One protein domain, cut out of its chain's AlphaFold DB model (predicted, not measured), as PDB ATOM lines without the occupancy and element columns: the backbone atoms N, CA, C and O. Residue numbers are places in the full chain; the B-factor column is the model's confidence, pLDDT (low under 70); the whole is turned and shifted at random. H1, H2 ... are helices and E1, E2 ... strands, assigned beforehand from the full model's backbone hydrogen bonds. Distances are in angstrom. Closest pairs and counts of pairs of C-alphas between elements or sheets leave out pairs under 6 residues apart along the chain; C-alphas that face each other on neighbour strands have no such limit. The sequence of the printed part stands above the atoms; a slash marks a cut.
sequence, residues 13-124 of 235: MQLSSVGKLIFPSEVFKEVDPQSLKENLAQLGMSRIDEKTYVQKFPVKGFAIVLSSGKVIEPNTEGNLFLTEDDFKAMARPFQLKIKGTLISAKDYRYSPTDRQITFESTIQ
ATOM      1  N   MET A  13     114.139 140.178 149.515       93.31
ATOM      2  CA  MET A  13     114.544 140.135 148.114       93.31
ATOM      3  C   MET A  13     116.060 140.222 148.009       93.31
ATOM      4  O   MET A  13     116.710 140.913 148.793       93.31
ATOM      5  N   GLN A  14     116.624 139.505 147.042       92.06
ATOM      6  CA  GLN A  14     118.061 139.526 146.818       92.06
ATOM      7  C   GLN A  14     118.490 140.893 146.276       92.06
ATOM      8  O   GLN A  14     117.923 141.387 145.302       92.06
ATOM      9  N   LEU A  15     119.513 141.483 146.887       92.38
ATOM     10  CA  LEU A  15     120.217 142.631 146.330       92.38
ATOM     11  C   LEU A  15     121.190 142.139 145.254       92.38
ATOM     12  O   LEU A  15     122.014 141.255 145.503       92.38
ATOM     13  N   SER A  16     121.117 142.724 144.059       89.31
ATOM     14  CA  SER A  16     122.068 142.424 142.991       89.31
ATOM     15  C   SER A  16     123.404 143.111 143.270       89.31
ATOM     16  O   SER A  16     123.445 144.279 143.666       89.31
ATOM     17  N   SER A  17     124.516 142.421 143.031       75.25
ATOM     18  CA  SER A  17     125.829 143.053 143.062       75.25
ATOM     19  C   SER A  17     126.732 142.553 141.948       75.25
ATOM     20  O   SER A  17     126.886 141.348 141.734       75.25
ATOM     21  N   VAL A  18     127.297 143.506 141.209       77.12
ATOM     22  CA  VAL A  18     128.011 143.252 139.962       77.12
ATOM     23  C   VAL A  18     129.302 144.055 139.932       77.12
ATOM     24  O   VAL A  18     129.313 145.267 140.133       77.12
ATOM     25  N   GLY A  19     130.395 143.368 139.631       74.94
ATOM     26  CA  GLY A  19     131.655 143.966 139.233       74.94
ATOM     27  C   GLY A  19     131.671 144.185 137.727       74.94
ATOM     28  O   GLY A  19     131.242 143.320 136.957       74.94
ATOM     29  N   LYS A  20     132.157 145.349 137.306       79.12
ATOM     30  CA  LYS A  20     132.391 145.716 135.912       79.12
ATOM     31  C   LYS A  20     133.873 145.995 135.727       79.12
ATOM     32  O   LYS A  20     134.414 146.929 136.317       79.12
ATOM     33  N   LEU A  21     134.509 145.186 134.890       66.94
ATOM     34  CA  LEU A  21     135.867 145.434 134.435       66.94
ATOM     35  C   LEU A  21     135.810 146.053 133.045       66.94
ATOM     36  O   LEU A  21     135.285 145.436 132.115       66.94
ATOM     37  N   ILE A  22     136.317 147.275 132.933       76.88
ATOM     38  CA  ILE A  22     136.273 148.076 131.712       76.88
ATOM     39  C   ILE A  22     137.554 147.864 130.909       76.88
ATOM     40  O   ILE A  22     138.660 148.032 131.423       76.88
ATOM     41  N   PHE A  23     137.386 147.532 129.633       75.69
ATOM     42  CA  PHE A  23     138.454 147.330 128.665       75.69
ATOM     43  C   PHE A  23     138.314 148.354 127.536       75.69
ATOM     44  O   PHE A  23     137.350 148.279 126.767       75.69
ATOM     45  N   PRO A  24     139.269 149.287 127.398       75.69
ATOM     46  CA  PRO A  24     139.366 150.119 126.206       75.69
ATOM     47  C   PRO A  24     139.563 149.255 124.954       75.69
ATOM     48  O   PRO A  24     140.267 148.247 125.002       75.69
ATOM     49  N   SER A  25     138.994 149.662 123.821       74.81
ATOM     50  CA  SER A  25     139.126 148.961 122.538       74.81
ATOM     51  C   SER A  25     140.578 148.789 122.102       74.81
ATOM     52  O   SER A  25     140.910 147.777 121.495       74.81
ATOM     53  N   GLU A  26     141.443 149.733 122.478       70.69
ATOM     54  CA  GLU A  26     142.887 149.697 122.221       70.69
ATOM     55  C   GLU A  26     143.578 148.443 122.768       70.69
ATOM     56  O   GLU A  26     144.593 148.015 122.226       70.69
ATOM     57  N   VAL A  27     143.016 147.812 123.805       59.41
ATOM     58  CA  VAL A  27     143.521 146.534 124.337       59.41
ATOM     59  C   VAL A  27     143.444 145.423 123.285       59.41
ATOM     60  O   VAL A  27     144.250 144.500 123.301       59.41
ATOM     61  N   PHE A  28     142.502 145.524 122.348       63.88
ATOM     62  CA  PHE A  28     142.254 144.522 121.317       63.88
ATOM     63  C   PHE A  28     142.710 144.964 119.923       63.88
ATOM     64  O   PHE A  28     142.328 144.335 118.942       63.88
ATOM     65  N   LYS A  29     143.523 146.024 119.809       63.12
ATOM     66  CA  LYS A  29     143.918 146.605 118.511       63.12
ATOM     67  C   LYS A  29     144.659 145.633 117.579       63.12
ATOM     68  O   LYS A  29     144.629 145.814 116.368       63.12
ATOM     69  N   GLU A  30     145.320 144.617 118.138       53.75
ATOM     70  CA  GLU A  30     146.077 143.593 117.392       53.75
ATOM     71  C   GLU A  30     145.270 142.302 117.173       53.75
ATOM     72  O   GLU A  30     145.750 141.358 116.549       53.75
ATOM     73  N   VAL A  31     144.037 142.250 117.685       52.59
ATOM     74  CA  VAL A  31     143.140 141.105 117.528       52.59
ATOM     75  C   VAL A  31     142.264 141.336 116.307       52.59
ATOM     76  O   VAL A  31     141.642 142.388 116.164       52.59
ATOM     77  N   ASP A  32     142.176 140.326 115.442       67.75
ATOM     78  CA  ASP A  32     141.243 140.341 114.318       67.75
ATOM     79  C   ASP A  32     139.801 140.627 114.812       67.75
ATOM     80  O   ASP A  32     139.303 139.910 115.690       67.75
ATOM     81  N   PRO A  33     139.106 141.654 114.282       67.75
ATOM     82  CA  PRO A  33     137.795 142.064 114.788       67.75
ATOM     83  C   PRO A  33     136.720 140.975 114.710       67.75
ATOM     84  O   PRO A  33     135.850 140.909 115.584       67.75
ATOM     85  N   GLN A  34     136.768 140.126 113.680       66.62
ATOM     86  CA  GLN A  34     135.810 139.036 113.510       66.62
ATOM     87  C   GLN A  34     136.042 137.954 114.572       66.62
ATOM     88  O   GLN A  34     135.107 137.569 115.276       66.62
ATOM     89  N   SER A  35     137.300 137.568 114.775       60.56
ATOM     90  CA  SER A  35     137.720 136.644 115.830       60.56
ATOM     91  C   SER A  35     137.369 137.175 117.221       60.56
ATOM     92  O   SER A  35     136.842 136.439 118.052       60.56
ATOM     93  N   LEU A  36     137.591 138.468 117.488       65.00
ATOM     94  CA  LEU A  36     137.186 139.085 118.750       65.00
ATOM     95  C   LEU A  36     135.677 138.931 118.956       65.00
ATOM     96  O   LEU A  36     135.250 138.411 119.986       65.00
ATOM     97  N   LYS A  37     134.871 139.320 117.961       69.44
ATOM     98  CA  LYS A  37     133.405 139.265 118.018       69.44
ATOM     99  C   LYS A  37     132.879 137.857 118.305       69.44
ATOM    100  O   LYS A  37     131.977 137.716 119.129       69.44
ATOM    101  N   GLU A  38     133.443 136.837 117.668       70.38
ATOM    102  CA  GLU A  38     133.056 135.432 117.860       70.38
ATOM    103  C   GLU A  38     133.382 134.912 119.267       70.38
ATOM    104  O   GLU A  38     132.676 134.053 119.797       70.38
ATOM    105  N   ASN A  39     134.412 135.471 119.907       62.75
ATOM    106  CA  ASN A  39     134.913 134.993 121.194       62.75
ATOM    107  C   ASN A  39     134.471 135.836 122.401       62.75
ATOM    108  O   ASN A  39     134.595 135.366 123.531       62.75
ATOM    109  N   LEU A  40     133.904 137.035 122.212       66.38
ATOM    110  CA  LEU A  40     133.437 137.890 123.319       66.38
ATOM    111  C   LEU A  40     132.515 137.141 124.291       66.38
ATOM    112  O   LEU A  40     132.692 137.238 125.505       66.38
ATOM    113  N   ALA A  41     131.582 136.342 123.763       62.47
ATOM    114  CA  ALA A  41     130.662 135.549 124.575       62.47
ATOM    115  C   ALA A  41     131.394 134.509 125.439       62.47
ATOM    116  O   ALA A  41     131.089 134.368 126.621       62.47
ATOM    117  N   GLN A  42     132.401 133.831 124.878       57.31
ATOM    118  CA  GLN A  42     133.217 132.851 125.605       57.31
ATOM    119  C   GLN A  42     134.069 133.515 126.694       57.31
ATOM    120  O   GLN A  42     134.307 132.932 127.747       57.31
ATOM    121  N   LEU A  43     134.483 134.763 126.468       54.28
ATOM    122  CA  LEU A  43     135.211 135.575 127.442       54.28
ATOM    123  C   LEU A  43     134.298 136.192 128.518       54.28
ATOM    124  O   LEU A  43     134.794 136.855 129.432       54.28
ATOM    125  N   GLY A  44     132.974 136.007 128.423       67.06
ATOM    126  CA  GLY A  44     132.002 136.667 129.299       67.06
ATOM    127  C   GLY A  44     132.013 138.191 129.146       67.06
ATOM    128  O   GLY A  44     131.737 138.924 130.099       67.06
ATOM    129  N   MET A  45     132.399 138.672 127.964       73.94
ATOM    130  CA  MET A  45     132.559 140.082 127.646       73.94
ATOM    131  C   MET A  45     131.458 140.555 126.706       73.94
ATOM    132  O   MET A  45     130.941 139.820 125.870       73.94
ATOM    133  N   SER A  46     131.125 141.833 126.822       84.50
ATOM    134  CA  SER A  46     130.186 142.509 125.932       84.50
ATOM    135  C   SER A  46     130.755 143.854 125.513       84.50
ATOM    136  O   SER A  46     131.401 144.525 126.316       84.50
ATOM    137  N   ARG A  47     130.513 144.253 124.268       88.31
ATOM    138  CA  ARG A  47     130.801 145.611 123.801       88.31
ATOM    139  C   ARG A  47     129.658 146.524 124.236       88.31
ATOM    140  O   ARG A  47     128.504 146.190 123.976       88.31
ATOM    141  N   ILE A  48     129.967 147.628 124.912       88.62
ATOM    142  CA  ILE A  48     128.953 148.600 125.362       88.62
ATOM    143  C   ILE A  48     128.920 149.852 124.489       88.62
ATOM    144  O   ILE A  48     127.865 150.459 124.349       88.62
ATOM    145  N   ASP A  49     130.042 150.194 123.858       89.62
ATOM    146  CA  ASP A  49     130.142 151.250 122.854       89.62
ATOM    147  C   ASP A  49     131.321 150.976 121.902       89.62
ATOM    148  O   ASP A  49     131.984 149.934 121.969       89.62
ATOM    149  N   GLU A  50     131.587 151.892 120.973       85.06
ATOM    150  CA  GLU A  50     132.645 151.706 119.981       85.06
ATOM    151  C   GLU A  50     134.044 151.551 120.588       85.06
ATOM    152  O   GLU A  50     134.884 150.860 120.008       85.06
ATOM    153  N   LYS A  51     134.280 152.139 121.759       87.25
ATOM    154  CA  LYS A  51     135.583 152.241 122.417       87.25
ATOM    155  C   LYS A  51     135.702 151.356 123.651       87.25
ATOM    156  O   LYS A  51     136.788 151.271 124.219       87.25
ATOM    157  N   THR A  52     134.624 150.692 124.062       87.25
ATOM    158  CA  THR A  52     134.568 150.063 125.379       87.25
ATOM    159  C   THR A  52     133.940 148.680 125.346       87.25
ATOM    160  O   THR A  52     132.807 148.467 124.900       87.25
ATOM    161  N   TYR A  53     134.674 147.735 125.922       80.25
ATOM    162  CA  TYR A  53     134.196 146.408 126.270       80.25
ATOM    163  C   TYR A  53     134.108 146.284 127.789       80.25
ATOM    164  O   TYR A  53     134.895 146.871 128.530       80.25
ATOM    165  N   VAL A  54     133.153 145.496 128.264       80.75
ATOM    166  CA  VAL A  54     132.960 145.228 129.686       80.75
ATOM    167  C   VAL A  54     132.885 143.732 129.928       80.75
ATOM    168  O   VAL A  54     132.173 143.013 129.225       80.75
ATOM    169  N   GLN A  55     133.594 143.279 130.954       74.19
ATOM    170  CA  GLN A  55     133.392 141.965 131.549       74.19
ATOM    171  C   GLN A  55     132.620 142.155 132.854       74.19
ATOM    172  O   GLN A  55     133.040 142.932 133.716       74.19
ATOM    173  N   LYS A  56     131.483 141.471 132.991       76.00
ATOM    174  CA  LYS A  56     130.675 141.501 134.215       76.00
ATOM    175  C   LYS A  56     130.930 140.242 135.026       76.00
ATOM    176  O   LYS A  56     131.039 139.156 134.464       76.00
ATOM    177  N   PHE A  57     130.978 140.378 136.342       62.94
ATOM    178  CA  PHE A  57     131.091 139.245 137.254       62.94
ATOM    179  C   PHE A  57     130.302 139.520 138.536       62.94
ATOM    180  O   PHE A  57     130.158 140.679 138.929       62.94
ATOM    181  N   PRO A  58     129.744 138.488 139.186       69.31
ATOM    182  CA  PRO A  58     129.052 138.674 140.454       69.31
ATOM    183  C   PRO A  58     130.043 139.091 141.546       69.31
ATOM    184  O   PRO A  58     131.145 138.550 141.626       69.31
ATOM    185  N   VAL A  59     129.633 140.018 142.412       66.69
ATOM    186  CA  VAL A  59     130.374 140.370 143.632       66.69
ATOM    187  C   VAL A  59     129.571 139.890 144.832       66.69
ATOM    188  O   VAL A  59     128.359 140.086 144.898       66.69
ATOM    189  N   LYS A  60     130.235 139.196 145.756       76.69
ATOM    190  CA  LYS A  60     129.600 138.481 146.868       76.69
ATOM    191  C   LYS A  60     130.422 138.606 148.146       76.69
ATOM    192  O   LYS A  60     131.594 138.973 148.099       76.69
ATOM    193  N   GLY A  61     129.811 138.256 149.276       73.81
ATOM    194  CA  GLY A  61     130.510 138.109 150.557       73.81
ATOM    195  C   GLY A  61     130.807 139.424 151.283       73.81
ATOM    196  O   GLY A  61     131.673 139.449 152.154       73.81
ATOM    197  N   PHE A  62     130.104 140.502 150.935       77.88
ATOM    198  CA  PHE A  62     130.152 141.764 151.668       77.88
ATOM    199  C   PHE A  62     128.878 141.968 152.492       77.88
ATOM    200  O   PHE A  62     127.807 141.487 152.127       77.88
ATOM    201  N   ALA A  63     129.010 142.704 153.590       81.00
ATOM    202  CA  ALA A  63     127.925 143.127 154.464       81.00
ATOM    203  C   ALA A  63     127.568 144.599 154.218       81.00
ATOM    204  O   ALA A  63     128.417 145.394 153.797       81.00
ATOM    205  N   ILE A  64     126.325 144.970 154.527       93.12
ATOM    206  CA  ILE A  64     125.848 146.360 154.508       93.12
ATOM    207  C   ILE A  64     125.662 146.840 155.941       93.12
ATOM    208  O   ILE A  64     125.010 146.174 156.737       93.12
ATOM    209  N   VAL A  65     126.174 148.026 156.253       93.50
ATOM    210  CA  VAL A  65     125.879 148.731 157.503       93.50
ATOM    211  C   VAL A  65     125.046 149.961 157.175       93.50
ATOM    212  O   VAL A  65     125.532 150.906 156.550       93.50
ATOM    213  N   LEU A  66     123.777 149.933 157.575       95.56
ATOM    214  CA  LEU A  66     122.848 151.043 157.385       95.56
ATOM    215  C   LEU A  66     123.154 152.181 158.366       95.56
ATOM    216  O   LEU A  66     123.733 151.963 159.429       95.56
ATOM    217  N   SER A  67     122.686 153.394 158.060       92.44
ATOM    218  CA  SER A  67     122.850 154.561 158.940       92.44
ATOM    219  C   SER A  67     122.228 154.382 160.332       92.44
ATOM    220  O   SER A  67     122.590 155.089 161.263       92.44
ATOM    221  N   SER A  68     121.276 153.454 160.479       92.50
ATOM    222  CA  SER A  68     120.682 153.074 161.767       92.50
ATOM    223  C   SER A  68     121.606 152.220 162.642       92.50
ATOM    224  O   SER A  68     121.253 151.919 163.777       92.50
ATOM    225  N   GLY A  69     122.750 151.775 162.115       92.81
ATOM    226  CA  GLY A  69     123.633 150.800 162.752       92.81
ATOM    227  C   GLY A  69     123.241 149.343 162.489       92.81
ATOM    228  O   GLY A  69     124.001 148.445 162.846       92.81
ATOM    229  N   LYS A  70     122.099 149.082 161.833       95.06
ATOM    230  CA  LYS A  70     121.718 147.724 161.418       95.06
ATOM    231  C   LYS A  70     122.751 147.174 160.434       95.06
ATOM    232  O   LYS A  70     123.040 147.809 159.417       95.06
ATOM    233  N   VAL A  71     123.251 145.978 160.727       94.56
ATOM    234  CA  VAL A  71     124.150 145.223 159.850       94.56
ATOM    235  C   VAL A  71     123.353 144.140 159.130       94.56
ATOM    236  O   VAL A  71     122.585 143.405 159.750       94.56
ATOM    237  N   ILE A  72     123.513 144.067 157.813       94.25
ATOM    238  CA  ILE A  72     122.910 143.056 156.948       94.25
ATOM    239  C   ILE A  72     124.048 142.187 156.432       94.25
ATOM    240  O   ILE A  72     124.850 142.625 155.604       94.25
ATOM    241  N   GLU A  73     124.107 140.971 156.955       89.81
ATOM    242  CA  GLU A  73     125.124 139.983 156.610       89.81
ATOM    243  C   GLU A  73     124.701 139.158 155.385       89.81
ATOM    244  O   GLU A  73     123.503 138.903 155.189       89.81
ATOM    245  N   PRO A  74     125.657 138.721 154.550       83.19
ATOM    246  CA  PRO A  74     125.368 137.798 153.466       83.19
ATOM    247  C   PRO A  74     125.030 136.398 154.002       83.19
ATOM    248  O   PRO A  74     125.413 136.016 155.107       83.19
ATOM    249  N   ASN A  75     124.330 135.599 153.197       78.69
ATOM    250  CA  ASN A  75     124.118 134.181 153.486       78.69
ATOM    251  C   ASN A  75     125.401 133.350 153.245       78.69
ATOM    252  O   ASN A  75     126.435 133.870 152.825       78.69
ATOM    253  N   THR A  76     125.318 132.034 153.449       70.50
ATOM    254  CA  THR A  76     126.429 131.085 153.229       70.50
ATOM    255  C   THR A  76     126.970 131.073 151.796       70.50
ATOM    256  O   THR A  76     128.128 130.734 151.581       70.50
ATOM    257  N   GLU A  77     126.166 131.476 150.814       70.06
ATOM    258  CA  GLU A  77     126.568 131.606 149.409       70.06
ATOM    259  C   GLU A  77     127.118 133.001 149.065       70.06
ATOM    260  O   GLU A  77     127.421 133.280 147.902       70.06
ATOM    261  N   GLY A  78     127.210 133.899 150.051       69.06
ATOM    262  CA  GLY A  78     127.695 135.265 149.886       69.06
ATOM    263  C   GLY A  78     126.664 136.254 149.325       69.06
ATOM    264  O   GLY A  78     127.051 137.357 148.940       69.06
ATOM    265  N   ASN A  79     125.382 135.886 149.247       78.88
ATOM    266  CA  ASN A  79     124.303 136.723 148.710       78.88
ATOM    267  C   ASN A  79     123.619 137.542 149.820       78.88
ATOM    268  O   ASN A  79     123.388 137.036 150.917       78.88
ATOM    269  N   LEU A  80     123.219 138.777 149.513       86.06
ATOM    270  CA  LEU A  80     122.489 139.653 150.434       86.06
ATOM    271  C   LEU A  80     120.987 139.638 150.148       86.06
ATOM    272  O   LEU A  80     120.566 139.839 149.009       86.06
ATOM    273  N   PHE A  81     120.186 139.454 151.197       92.38
ATOM    274  CA  PHE A  81     118.725 139.461 151.134       92.38
ATOM    275  C   PHE A  81     118.166 140.531 152.067       92.38
ATOM    276  O   PHE A  81     118.372 140.478 153.279       92.38
ATOM    277  N   LEU A  82     117.460 141.496 151.487       94.88
ATOM    278  CA  LEU A  82     117.010 142.717 152.145       94.88
ATOM    279  C   LEU A  82     115.486 142.769 152.192       94.88
ATOM    280  O   LEU A  82     114.814 142.301 151.271       94.88
ATOM    281  N   THR A  83     114.943 143.348 153.258       95.06
ATOM    282  CA  THR A  83     113.519 143.701 153.320       95.06
ATOM    283  C   THR A  83     113.268 145.001 152.551       95.06
ATOM    284  O   THR A  83     114.203 145.717 152.188       95.06
ATOM    285  N   GLU A  84     112.005 145.347 152.301       93.38
ATOM    286  CA  GLU A  84     111.691 146.627 151.649       93.38
ATOM    287  C   GLU A  84     112.137 147.843 152.466       93.38
ATOM    288  O   GLU A  84     112.577 148.846 151.905       93.38
ATOM    289  N   ASP A  85     112.092 147.753 153.793       93.62
ATOM    290  CA  ASP A  85     112.565 148.838 154.648       93.62
ATOM    291  C   ASP A  85     114.093 148.956 154.639       93.62
ATOM    292  O   ASP A  85     114.613 150.072 154.697       93.62
ATOM    293  N   ASP A  86     114.815 147.847 154.448       95.50
ATOM    294  CA  ASP A  86     116.261 147.880 154.207       95.50
ATOM    295  C   ASP A  86     116.588 148.603 152.894       95.50
ATOM    296  O   ASP A  86     117.454 149.482 152.875       95.50
ATOM    297  N   PHE A  87     115.857 148.318 151.808       94.56
ATOM    298  CA  PHE A  87     116.032 149.028 150.533       94.56
ATOM    299  C   PHE A  87     115.754 150.530 150.656       94.56
ATOM    300  O   PHE A  87     116.514 151.339 150.119       94.56
ATOM    301  N   LYS A  88     114.703 150.922 151.391       93.12
ATOM    302  CA  LYS A  88     114.415 152.338 151.674       93.12
ATOM    303  C   LYS A  88     115.519 152.981 152.510       93.12
ATOM    304  O   LYS A  88     115.901 154.118 152.244       93.12
ATOM    305  N   ALA A  89     116.056 152.272 153.502       94.19
ATOM    306  CA  ALA A  89     117.137 152.780 154.342       94.19
ATOM    307  C   ALA A  89     118.434 153.009 153.547       94.19
ATOM    308  O   ALA A  89     119.153 153.968 153.825       94.19
ATOM    309  N   MET A  90     118.692 152.205 152.510       93.88
ATOM    310  CA  MET A  90     119.816 152.396 151.583       93.88
ATOM    311  C   MET A  90     119.688 153.627 150.668       93.88
ATOM    312  O   MET A  90     120.630 153.941 149.945       93.88
ATOM    313  N   ALA A  91     118.562 154.352 150.692       89.62
ATOM    314  CA  ALA A  91     118.474 155.675 150.065       89.62
ATOM    315  C   ALA A  91     119.310 156.735 150.810       89.62
ATOM    316  O   ALA A  91     119.581 157.808 150.274       89.62
ATOM    317  N   ARG A  92     119.719 156.446 152.052       89.19
ATOM    318  CA  ARG A  92     120.675 157.241 152.832       89.19
ATOM    319  C   ARG A  92     122.078 156.638 152.718       89.19
ATOM    320  O   ARG A  92     122.200 155.466 152.364       89.19
ATOM    321  N   PRO A  93     123.142 157.393 153.053       91.19
ATOM    322  CA  PRO A  93     124.489 156.839 153.096       91.19
ATOM    323  C   PRO A  93     124.559 155.575 153.963       91.19
ATOM    324  O   PRO A  93     124.105 155.558 155.108       91.19
ATOM    325  N   PHE A  94     125.151 154.527 153.404       94.44
ATOM    326  CA  PHE A  94     125.424 153.252 154.060       94.44
ATOM    327  C   PHE A  94     126.875 152.860 153.786       94.44
ATOM    328  O   PHE A  94     127.508 153.380 152.864       94.44
ATOM    329  N   GLN A  95     127.402 151.935 154.579       92.44
ATOM    330  CA  GLN A  95     128.758 151.421 154.419       92.44
ATOM    331  C   GLN A  95     128.727 149.983 153.918       92.44
ATOM    332  O   GLN A  95     127.827 149.217 154.266       92.44
ATOM    333  N   LEU A  96     129.746 149.607 153.150       84.19
ATOM    334  CA  LEU A  96     130.006 148.219 152.788       84.19
ATOM    335  C   LEU A  96     131.221 147.700 153.547       84.19
ATOM    336  O   LEU A  96     132.211 148.418 153.703       84.19
ATOM    337  N   LYS A  97     131.150 146.451 154.007       75.31
ATOM    338  CA  LYS A  97     132.252 145.774 154.698       75.31
ATOM    339  C   LYS A  97     132.545 144.419 154.077       75.31
ATOM    340  O   LYS A  97     131.624 143.665 153.792       75.31
ATOM    341  N   ILE A  98     133.821 144.078 153.949       72.38
ATOM    342  CA  ILE A  98     134.285 142.715 153.660       72.38
ATOM    343  C   ILE A  98     135.225 142.322 154.792       72.38
ATOM    344  O   ILE A  98     136.209 143.013 155.041       72.38
ATOM    345  N   LYS A  99     134.893 141.245 155.513       66.25
ATOM    346  CA  LYS A  99     135.684 140.734 156.653       66.25
ATOM    347  C   LYS A  99     136.099 141.827 157.647       66.25
ATOM    348  O   LYS A  99     137.257 141.951 158.023       66.25
ATOM    349  N   GLY A 100     135.146 142.683 158.014       62.41
ATOM    350  CA  GLY A 100     135.370 143.796 158.942       62.41
ATOM    351  C   GLY A 100     136.073 145.022 158.346       62.41
ATOM    352  O   GLY A 100     136.028 146.086 158.959       62.41
ATOM    353  N   THR A 101     136.634 144.928 157.139       73.00
ATOM    354  CA  THR A 101     137.272 146.055 156.446       73.00
ATOM    355  C   THR A 101     136.238 146.859 155.668       73.00
ATOM    356  O   THR A 101     135.441 146.295 154.917       73.00
ATOM    357  N   LEU A 102     136.247 148.180 155.843       76.69
ATOM    358  CA  LEU A 102     135.362 149.093 155.121       76.69
ATOM    359  C   LEU A 102     135.789 149.229 153.659       76.69
ATOM    360  O   LEU A 102     136.949 149.515 153.367       76.69
ATOM    361  N   ILE A 103     134.827 149.093 152.749       76.19
ATOM    362  CA  ILE A 103     135.010 149.456 151.346       76.19
ATOM    363  C   ILE A 103     134.737 150.951 151.208       76.19
ATOM    364  O   ILE A 103     133.727 151.462 151.700       76.19
ATOM    365  N   SER A 104     135.629 151.661 150.523       80.06
ATOM    366  CA  SER A 104     135.462 153.090 150.292       80.06
ATOM    367  C   SER A 104     134.236 153.358 149.413       80.06
ATOM    368  O   SER A 104     134.057 152.733 148.370       80.06
ATOM    369  N   ALA A 105     133.422 154.348 149.792       80.56
ATOM    370  CA  ALA A 105     132.213 154.740 149.056       80.56
ATOM    371  C   ALA A 105     132.484 155.204 147.612       80.56
ATOM    372  O   ALA A 105     131.572 155.232 146.795       80.56
ATOM    373  N   LYS A 106     133.736 155.547 147.282       83.69
ATOM    374  CA  LYS A 106     134.155 155.880 145.910       83.69
ATOM    375  C   LYS A 106     134.281 154.657 144.993       83.69
ATOM    376  O   LYS A 106     134.292 154.817 143.779       83.69
ATOM    377  N   ASP A 107     134.406 153.460 145.569       77.56
ATOM    378  CA  ASP A 107     134.699 152.227 144.831       77.56
ATOM    379  C   ASP A 107     133.417 151.497 144.389       77.56
ATOM    380  O   ASP A 107     133.487 150.480 143.698       77.56
ATOM    381  N   TYR A 108     132.238 152.009 144.767       84.88
ATOM    382  CA  TYR A 108     130.950 151.447 144.372       84.88
ATOM    383  C   TYR A 108     129.882 152.513 144.126       84.88
ATOM    384  O   TYR A 108     129.948 153.638 144.613       84.88
ATOM    385  N   ARG A 109     128.846 152.128 143.379       92.50
ATOM    386  CA  ARG A 109     127.611 152.900 143.208       92.50
ATOM    387  C   ARG A 109     126.410 152.023 143.512       92.50
ATOM    388  O   ARG A 109     126.420 150.837 143.197       92.50
ATOM    389  N   TYR A 110     125.364 152.617 144.071       93.81
ATOM    390  CA  TYR A 110     124.086 151.951 144.288       93.81
ATOM    391  C   TYR A 110     123.011 152.561 143.391       93.81
ATOM    392  O   TYR A 110     122.866 153.781 143.352       93.81
ATOM    393  N   SER A 111     122.277 151.708 142.678       93.31
ATOM    394  CA  SER A 111     121.061 152.062 141.942       93.31
ATOM    395  C   SER A 111     119.849 151.596 142.755       93.31
ATOM    396  O   SER A 111     119.618 150.386 142.838       93.31
ATOM    397  N   PRO A 112     119.071 152.516 143.360       88.50
ATOM    398  CA  PRO A 112     117.844 152.162 144.070       88.50
ATOM    399  C   PRO A 112     116.795 151.533 143.150       88.50
ATOM    400  O   PRO A 112     116.104 150.602 143.552       88.50
ATOM    401  N   THR A 113     116.710 152.016 141.906       89.12
ATOM    402  CA  THR A 113     115.764 151.526 140.896       89.12
ATOM    403  C   THR A 113     116.060 150.080 140.520       89.12
ATOM    404  O   THR A 113     115.169 149.238 140.560       89.12
ATOM    405  N   ASP A 114     117.326 149.776 140.226       89.81
ATOM    406  CA  ASP A 114     117.735 148.431 139.800       89.81
ATOM    407  C   ASP A 114     118.016 147.499 140.985       89.81
ATOM    408  O   ASP A 114     118.326 146.324 140.788       89.81
ATOM    409  N   ARG A 115     117.965 148.030 142.218       91.75
ATOM    410  CA  ARG A 115     118.377 147.348 143.454       91.75
ATOM    411  C   ARG A 115     119.731 146.659 143.269       91.75
ATOM    412  O   ARG A 115     119.893 145.463 143.530       91.75
ATOM    413  N   GLN A 116     120.699 147.429 142.771       93.94
ATOM    414  CA  GLN A 116     122.005 146.918 142.373       93.94
ATOM    415  C   GLN A 116     123.148 147.763 142.922       93.94
ATOM    416  O   GLN A 116     123.160 148.985 142.777       93.94
ATOM    417  N   ILE A 117     124.154 147.093 143.483       89.00
ATOM    418  CA  ILE A 117     125.460 147.688 143.772       89.00
ATOM    419  C   ILE A 117     126.424 147.336 142.639       89.00
ATOM    420  O   ILE A 117     126.650 146.161 142.349       89.00
ATOM    421  N   THR A 118     127.006 148.354 142.013       88.19
ATOM    422  CA  THR A 118     128.025 148.203 140.972       88.19
ATOM    423  C   THR A 118     129.391 148.608 141.505       88.19
ATOM    424  O   THR A 118     129.541 149.718 142.009       88.19
ATOM    425  N   PHE A 119     130.382 147.741 141.323       80.06
ATOM    426  CA  PHE A 119     131.802 148.054 141.490       80.06
ATOM    427  C   PHE A 119     132.424 148.189 140.108       80.06
ATOM    428  O   PHE A 119     132.209 147.324 139.259       80.06
ATOM    429  N   GLU A 120     133.179 149.251 139.861       80.31
ATOM    430  CA  GLU A 120     133.727 149.523 138.533       80.31
ATOM    431  C   GLU A 120     135.223 149.813 138.612       80.31
ATOM    432  O   GLU A 120     135.675 150.574 139.464       80.31
ATOM    433  N   SER A 121     135.994 149.183 137.727       64.88
ATOM    434  CA  SER A 121     137.424 149.441 137.569       64.88
ATOM    435  C   SER A 121     137.810 149.292 136.108       64.88
ATOM    436  O   SER A 121     137.272 148.441 135.396       64.88
ATOM    437  N   THR A 122     138.796 150.066 135.666       65.06
ATOM    438  CA  THR A 122     139.480 149.771 134.407       65.06
ATOM    439  C   THR A 122     140.370 148.541 134.572       65.06
ATOM    440  O   THR A 122     140.793 148.205 135.687       65.06
ATOM    441  N   ILE A 123     140.661 147.854 133.465       56.09
ATOM    442  CA  ILE A 123     141.625 146.753 133.455       56.09
ATOM    443  C   ILE A 123     143.017 147.230 133.885       56.09
ATOM    444  O   ILE A 123     143.687 146.525 134.629       56.09
ATOM    445  N   GLN A 124     143.432 148.438 133.499       55.12
ATOM    446  CA  GLN A 124     144.719 149.013 133.894       55.12
ATOM    447  C   GLN A 124     144.799 149.229 135.410       55.12
ATOM    448  O   GLN A 124     145.750 148.761 136.033       55.12
TER     449      GLN A 124
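AT A GLANCE: This is residues 13 to 124 of the 235 residues of an uncharacterized protein of Pedobacter sp (UniProt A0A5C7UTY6). A strongly twisted sheet of five strands, E2 E3 E1 E8 E7, bridges two end parts: a small sheet of three strands, E4 E5 E6, with H3 and the loop of residues 66 to 83 at one end, and the small helices H1 and H2 at the other. Residues 29 to 35, which run into H2, stick out at that helical end. The printed part has 112 residues with three named helices and eight named strands, in the order E1 H1 H2 E2 E3 E4 H3 E5 E6 E7 E8; the class is mixed, helices and strands. The larger sheet, in the order E2, E3, E1, E8, E7, is mixed, and the smaller, in the order E4, E5, E6, is antiparallel. The whole is loose, with a radius of gyration of the C-alphas of 16.9 A, and only just elongated, with spans of 53 by 27 by 24 A.

HOW THE PARTS SIT: In the larger sheet, E1, residues 16 to 24, is an inner strand. E3, residues 52 to 58, is its antiparallel neighbour, at 151 degrees between their directions; N 21 and O 55 are 2.9 A apart, within hydrogen-bond range. On the other side of E1 is E8, residues 116 to 122, parallel to it at 21 degrees, with N 20 and O 119 at 2.8 A. E2, residues 45 to 49, is an edge strand and forms a hairpin with E3, with N 54 and O 46 at 2.8 A. E7, residues 108 to 111, is the other edge strand and forms a hairpin with E8, with N 118 and O 109 at 2.8 A. H1, residues 25 to 28, only grazes this sheet; the closest C-alphas of H1 and E3 are those of Ser 25 and Thr 52, 5.5 A apart. H2, residues 33 to 39, is only just not on the sheet, with 4 pairs of C-alphas within 10 A. H1 and H2 are close but not clearly touching, their closest C-alphas, those of Phe 28 and Leu 36, being 7.9 A apart. E1, H1, H2 and E2 make a split strand-helix-strand unit, two strands running the same way with E3 between them in the sheet; its crossover is right-handed. In the smaller sheet, E5, residues 95 to 98, is the inner strand. E4, residues 63 to 65, is its antiparallel neighbour, with N 65 and O 95 at 2.8 A. E6, residues 101 to 103, forms a hairpin with E5, with N 98 and O 101 at 2.9 A. H3, residues 84 to 89, is not on either sheet. Residues 13 to 14 pair antiparallel with residues 81 to 82, and residues 64 to 65 of E4 with residues 71 to 72. In H2 and H3 every O i to N i+4 pair is within hydrogen-bond range; H1 is too short for such a pair.

IN THESE COORDINATES: E1 begins at C-alpha 16, (122.068, 142.424, 142.991), and is 25.3 A long from first to last C-alpha. H1 follows, then H2, 10.0 A long. E2 is 12.4 A and E3 19.7 A long. E4 begins at C-alpha 63, (127.925, 143.127, 154.464), followed by H3, E5, E6 and E7. E8 is 19.4 A long and ends at C-alpha 122, (139.480, 149.771, 134.407).

THE WHOLE: The two C-alphas farthest apart, those of Asp 32 and Ser 68, are 53.3 A apart. The printed part has no cut. The link from E4 to H3, 18 residues, is long; the other links are tight. The mean pLDDT of the printed part is 79.7; 28 residues are under 70, among them residues 27 to 37, 39 to 44 and 121 to 124.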